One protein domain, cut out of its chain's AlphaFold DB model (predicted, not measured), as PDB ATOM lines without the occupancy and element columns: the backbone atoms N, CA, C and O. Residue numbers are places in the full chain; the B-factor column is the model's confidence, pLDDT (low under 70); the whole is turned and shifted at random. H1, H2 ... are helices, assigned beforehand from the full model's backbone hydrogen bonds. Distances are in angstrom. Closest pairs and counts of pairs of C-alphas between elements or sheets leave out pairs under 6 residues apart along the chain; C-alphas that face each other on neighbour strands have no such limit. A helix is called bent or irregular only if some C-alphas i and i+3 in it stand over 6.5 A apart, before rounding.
ATOM      1  N   VAL A  30     176.062 169.068  88.640       82.81
ATOM      2  CA  VAL A  30     175.731 170.440  89.059       82.81
ATOM      3  C   VAL A  30     176.764 171.001  90.039       82.81
ATOM      4  O   VAL A  30     177.258 172.109  89.852       82.81
ATOM      5  N   CYS A  31     177.123 170.245  91.078       88.50
ATOM      6  CA  CYS A  31     178.059 170.698  92.109       88.50
ATOM      7  C   CYS A  31     179.530 170.423  91.774       88.50
ATOM      8  O   CYS A  31     180.412 170.987  92.419       88.50
ATOM      9  N   GLY A  32     179.822 169.579  90.780       88.38
ATOM     10  CA  GLY A  32     181.190 169.188  90.434       88.38
ATOM     11  C   GLY A  32     182.068 170.376  90.050       88.38
ATOM     12  O   GLY A  32     183.185 170.500  90.547       88.38
ATOM     13  N   ALA A  33     181.544 171.302  89.241       89.56
ATOM     14  CA  ALA A  33     182.273 172.511  88.857       89.56
ATOM     15  C   ALA A  33     182.603 173.408  90.066       89.56
ATOM     16  O   ALA A  33     183.710 173.939  90.159       89.56
ATOM     17  N   ASP A  34     181.679 173.537  91.022       90.44
ATOM     18  CA  ASP A  34     181.903 174.308  92.247       90.44
ATOM     19  C   ASP A  34     182.929 173.637  93.166       90.44
ATOM     20  O   ASP A  34     183.799 174.322  93.700       90.44
ATOM     21  N   VAL A  35     182.893 172.307  93.305       91.44
ATOM     22  CA  VAL A  35     183.900 171.559  94.077       91.44
ATOM     23  C   VAL A  35     185.289 171.752  93.479       91.44
ATOM     24  O   VAL A  35     186.224 172.071  94.207       91.44
ATOM     25  N   MET A  36     185.424 171.618  92.160       92.38
ATOM     26  CA  MET A  36     186.713 171.778  91.483       92.38
ATOM     27  C   MET A  36     187.246 173.212  91.569       92.38
ATOM     28  O   MET A  36     188.453 173.413  91.660       92.38
ATOM     29  N   ARG A  37     186.366 174.217  91.564       92.75
ATOM     30  CA  ARG A  37     186.758 175.631  91.622       92.75
ATOM     31  C   ARG A  37     187.054 176.120  93.042       92.75
ATOM     32  O   ARG A  37     187.962 176.922  93.224       92.75
ATOM     33  N   LEU A  38     186.271 175.685  94.030       93.31
ATOM     34  CA  LEU A  38     186.297 176.220  95.398       93.31
ATOM     35  C   LEU A  38     186.982 175.293  96.406       93.31
ATOM     36  O   LEU A  38     187.546 175.770  97.386       93.31
ATOM     37  N   CYS A  39     186.910 173.980  96.189       94.19
ATOM     38  CA  CYS A  39     187.258 172.950  97.170       94.19
ATOM     39  C   CYS A  39     188.251 171.918  96.621       94.19
ATOM     40  O   CYS A  39     188.293 170.784  97.101       94.19
ATOM     41  N   LEU A  40     189.066 172.293  95.631       93.12
ATOM     42  CA  LEU A  40     190.037 171.392  95.001       93.12
ATOM     43  C   LEU A  40     191.005 170.773  96.025       93.12
ATOM     44  O   LEU A  40     191.349 169.600  95.930       93.12
ATOM     45  N   ASN A  41     191.389 171.546  97.043       93.75
ATOM     46  CA  ASN A  41     192.266 171.119  98.138       93.75
ATOM     47  C   ASN A  41     191.632 170.094  99.096       93.75
ATOM     48  O   ASN A  41     192.332 169.520  99.926       93.75
ATOM     49  N   ALA A  42     190.316 169.895  99.020       92.12
ATOM     50  CA  ALA A  42     189.582 168.948  99.842       92.12
ATOM     51  C   ALA A  42     189.424 167.579  99.162       92.12
ATOM     52  O   ALA A  42     189.013 166.624  99.815       92.12
ATOM     53  N   ILE A  43     189.740 167.469  97.867       88.81
ATOM     54  CA  ILE A  43     189.733 166.205  97.124       88.81
ATOM     55  C   ILE A  43     190.927 165.347  97.579       88.81
ATOM     56  O   ILE A  43     192.020 165.887  97.747       88.81
ATOM     57  N   PRO A  44     190.770 164.019  97.747       89.44
ATOM     58  CA  PRO A  44     189.578 163.199  97.486       89.44
ATOM     59  C   PRO A  44     188.666 162.982  98.708       89.44
ATOM     60  O   PRO A  44     187.711 162.206  98.641       89.44
ATOM     61  N   ASP A  45     188.934 163.653  99.828       91.12
ATOM     62  CA  ASP A  45     188.235 163.455 101.095       91.12
ATOM     63  C   ASP A  45     186.801 164.011 101.054       91.12
ATOM     64  O   ASP A  45     186.546 165.173 101.378       91.12
ATOM     65  N   ARG A  46     185.811 163.160 100.755       86.25
ATOM     66  CA  ARG A  46     184.380 163.530 100.791       86.25
ATOM     67  C   ARG A  46     183.955 164.340 102.035       86.25
ATOM     68  O   ARG A  46     183.275 165.350 101.843       86.25
ATOM     69  N   PRO A  47     184.299 163.972 103.286       89.00
ATOM     70  CA  PRO A  47     183.907 164.779 104.445       89.00
ATOM     71  C   PRO A  47     184.545 166.176 104.445       89.00
ATOM     72  O   PRO A  47     183.878 167.138 104.827       89.00
ATOM     73  N   ARG A  48     185.787 166.326 103.958       92.56
ATOM     74  CA  ARG A  48     186.404 167.649 103.776       92.56
ATOM     75  C   ARG A  48     185.736 168.439 102.661       92.56
ATOM     76  O   ARG A  48     185.555 169.639 102.827       92.56
ATOM     77  N   ILE A  49     185.347 167.795 101.558       89.44
ATOM     78  CA  ILE A  49     184.627 168.464 100.464       89.44
ATOM     79  C   ILE A  49     183.315 169.031 100.997       89.44
ATOM     80  O   ILE A  49     183.036 170.208 100.793       89.44
ATOM     81  N   ILE A  50     182.552 168.232 101.751       87.69
ATOM     82  CA  ILE A  50     181.311 168.697 102.373       87.69
ATOM     83  C   ILE A  50     181.603 169.886 103.289       87.69
ATOM     84  O   ILE A  50     180.961 170.916 103.117       87.69
ATOM     85  N   ALA A  51     182.582 169.781 104.200       91.94
ATOM     86  CA  ALA A  51     182.998 170.866 105.096       91.94
ATOM     87  C   ALA A  51     183.360 172.158 104.337       91.94
ATOM     88  O   ALA A  51     182.861 173.237 104.665       91.94
ATOM     89  N   CYS A  52     184.163 172.041 103.280       93.25
ATOM     90  CA  CYS A  52     184.546 173.156 102.423       93.25
ATOM     91  C   CYS A  52     183.330 173.785 101.736       93.25
ATOM     92  O   CYS A  52     183.147 174.997 101.812       93.25
ATOM     93  N   MET A  53     182.440 172.980 101.151       89.31
ATOM     94  CA  MET A  53     181.203 173.477 100.545       89.31
ATOM     95  C   MET A  53     180.284 174.149 101.571       89.31
ATOM     96  O   MET A  53     179.568 175.081 101.217       89.31
ATOM     97  N   GLN A  54     180.307 173.730 102.846       89.38
ATOM     98  CA  GLN A  54     179.592 174.442 103.917       89.38
ATOM     99  C   GLN A  54     180.152 175.844 104.120       89.38
ATOM    100  O   GLN A  54     179.386 176.802 104.147       89.38
ATOM    101  N   SER A  55     181.475 175.962 104.214       91.50
ATOM    102  CA  SER A  55     182.148 177.251 104.369       91.50
ATOM    103  C   SER A  55     182.012 178.139 103.132       91.50
ATOM    104  O   SER A  55     182.035 179.359 103.250       91.50
ATOM    105  N   GLN A  56     181.886 177.538 101.951       91.50
ATOM    106  CA  GLN A  56     181.789 178.224 100.665       91.50
ATOM    107  C   GLN A  56     180.343 178.366 100.180       91.50
ATOM    108  O   GLN A  56     180.125 178.672  99.009       91.50
ATOM    109  N   ARG A  57     179.346 178.164 101.053       88.00
ATOM    110  CA  ARG A  57     177.922 178.151 100.684       88.00
ATOM    111  C   ARG A  57     177.504 179.395  99.901       88.00
ATOM    112  O   ARG A  57     176.757 179.266  98.936       88.00
ATOM    113  N   ASP A  58     178.026 180.565 100.264       89.69
ATOM    114  CA  ASP A  58     177.723 181.830  99.588       89.69
ATOM    115  C   ASP A  58     178.413 182.006  98.229       89.69
ATOM    116  O   ASP A  58     177.941 182.790  97.407       89.69
ATOM    117  N   ASN A  59     179.445 181.211  97.954       91.50
ATOM    118  CA  ASN A  59     180.181 181.181  96.690       91.50
ATOM    119  C   ASN A  59     179.766 180.024  95.766       91.50
ATOM    120  O   ASN A  59     180.235 179.963  94.624       91.50
ATOM    121  N   LEU A  60     178.911 179.111  96.243       90.38
ATOM    122  CA  LEU A  60     178.312 178.060  95.420       90.38
ATOM    123  C   LEU A  60     177.366 178.666  94.385       90.38
ATOM    124  O   LEU A  60     176.645 179.633  94.679       90.38
ATOM    125  N   SER A  61     177.307 178.032  93.212       90.94
ATOM    126  CA  SER A  61     176.298 178.336  92.204       90.94
ATOM    127  C   SER A  61     174.881 178.201  92.787       90.94
ATOM    128  O   SER A  61     174.649 177.377  93.681       90.94
ATOM    129  N   PRO A  62     173.899 178.971  92.285       89.69
ATOM    130  CA  PRO A  62     172.520 178.894  92.773       89.69
ATOM    131  C   PRO A  62     171.938 177.477  92.691       89.69
ATOM    132  O   PRO A  62     171.253 177.032  93.612       89.69
ATOM    133  N   ALA A  63     172.266 176.747  91.619       87.25
ATOM    134  CA  ALA A  63     171.828 175.373  91.405       87.25
ATOM    135  C   ALA A  63     172.419 174.413  92.450       87.25
ATOM    136  O   ALA A  63     171.676 173.665  93.089       87.25
ATOM    137  N   CYS A  64     173.734 174.471  92.689       89.44
ATOM    138  CA  CYS A  64     174.365 173.613  93.687       89.44
ATOM    139  C   CYS A  64     173.914 173.962  95.113       89.44
ATOM    140  O   CYS A  64     173.643 173.067  95.912       89.44
ATOM    141  N   ARG A  65     173.746 175.252  95.430       88.31
ATOM    142  CA  ARG A  65     173.241 175.700  96.736       88.31
ATOM    143  C   ARG A  65     171.844 175.159  97.025       88.31
ATOM    144  O   ARG A  65     171.612 174.665  98.122       88.31
ATOM    145  N   ALA A  66     170.943 175.193  96.042       86.62
ATOM    146  CA  ALA A  66     169.598 174.646  96.191       86.62
ATOM    147  C   ALA A  66     169.618 173.138  96.493       86.62
ATOM    148  O   ALA A  66     168.870 172.680  97.351       86.62
ATOM    149  N   LEU A  67     170.491 172.363  95.838       81.12
ATOM    150  CA  LEU A  67     170.654 170.933  96.127       81.12
ATOM    151  C   LEU A  67     171.251 170.698  97.520       81.12
ATOM    152  O   LEU A  67     170.764 169.864  98.279       81.12
ATOM    153  N   PHE A  68     172.268 171.470  97.879       81.44
ATOM    154  CA  PHE A  68     172.975 171.337  99.145       81.44
ATOM    155  C   PHE A  68     172.127 171.752 100.359       81.44
ATOM    156  O   PHE A  68     172.207 171.135 101.422       81.44
ATOM    157  N   ASP A  69     171.268 172.761 100.207       80.88
ATOM    158  CA  ASP A  69     170.307 173.171 101.235       80.88
ATOM    159  C   ASP A  69     169.175 172.138 101.391       80.88
ATOM    160  O   ASP A  69     168.699 171.919 102.504       80.88
ATOM    161  N   ARG A  70     168.798 171.423 100.320       73.50
ATOM    162  CA  ARG A  70     167.847 170.299 100.404       73.50
ATOM    163  C   ARG A  70     168.392 169.122 101.205       73.50
ATOM    164  O   ARG A  70     167.638 168.541 101.976       73.50
ATOM    165  N   GLU A  71     169.685 168.823 101.090       64.88
ATOM    166  CA  GLU A  71     170.336 167.777 101.895       64.88
ATOM    167  C   GLU A  71     170.455 168.159 103.383       64.88
ATOM    168  O   GLU A  71     170.475 167.279 104.241       64.88
ATOM    169  N   ARG A  72     170.502 169.460 103.711       64.44
ATOM    170  CA  ARG A  72     170.493 169.939 105.106       64.44
ATOM    171  C   ARG A  72     169.099 170.097 105.708       64.44
ATOM    172  O   ARG A  72     168.952 169.944 106.917       64.44
ATOM    173  N   GLY A  73     168.113 170.471 104.897       53.84
ATOM    174  CA  GLY A  73     166.767 170.837 105.346       53.84
ATOM    175  C   GLY A  73     165.711 169.742 105.199       53.84
ATOM    176  O   GLY A  73     164.612 169.894 105.726       53.84
TER     177      GLY A  73
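Overview. This is residues 30 to 73 of the 81 residues of an uncharacterized protein of Methylobacterium sp. TER-1 (UniProt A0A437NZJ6). Three short helices make a small corner-like body: H2 crosses H1 on one side, and H3 rises from the beginning of H1, so that both stand about perpendicular to H1. H2 and H3 do not reach each other closely, and the link of residues 39 to 45 loops out at the end of the body away from H3. The printed part has 44 residues with three named helices, in the order H1, H2, H3, and no named strand; the class is all helix. The whole is compact, with a radius of gyration of the C-alphas of 9.4 A, and spans 24 by 17 by 15 A.

Along the chain. H1 is residues 30 to 38, 13.6 A from first to last C-alpha, and begins with C-alpha 30 at (175.731, 170.440, 89.059). It is irregular, but only just: C-alphas 30 and 33 are 6.9 A apart. H2 is residues 46 to 55, 14.4 A long, with C-alpha 46 at (184.380, 163.530, 100.791). H3, the longest helix, is residues 62 to 73, 16.0 A long, and ends with C-alpha 73 at (166.767, 170.837, 105.346).

Arrangement. H1 and H2 touch, about perpendicular at 79 degrees; their closest C-alphas are those of Val 35 and Ile 49, 7.1 A apart. H1 and H3 touch, also about perpendicular at 79 degrees; their closest C-alphas are those of Cys 31 and Cys 64, 5.0 A apart. H3 touches H1 with residues 63 to 64 alone. H2 and H3 are near each other, with 7 pairs of C-alphas within 10 A and no pair within 8 A. In H2 and H3 every O i to N i+4 pair is within hydrogen-bond range; in H1, 4 of 5 are.

Size, cuts and confidence. The two C-alphas farthest apart are those of Asn 41 and Gly 73, 26.5 A. The printed part has no cut, and the links H1 to H2 and H2 to H3 are both short. The mean pLDDT of the printed part is 87.2, and residues 71 to 73 are under 70.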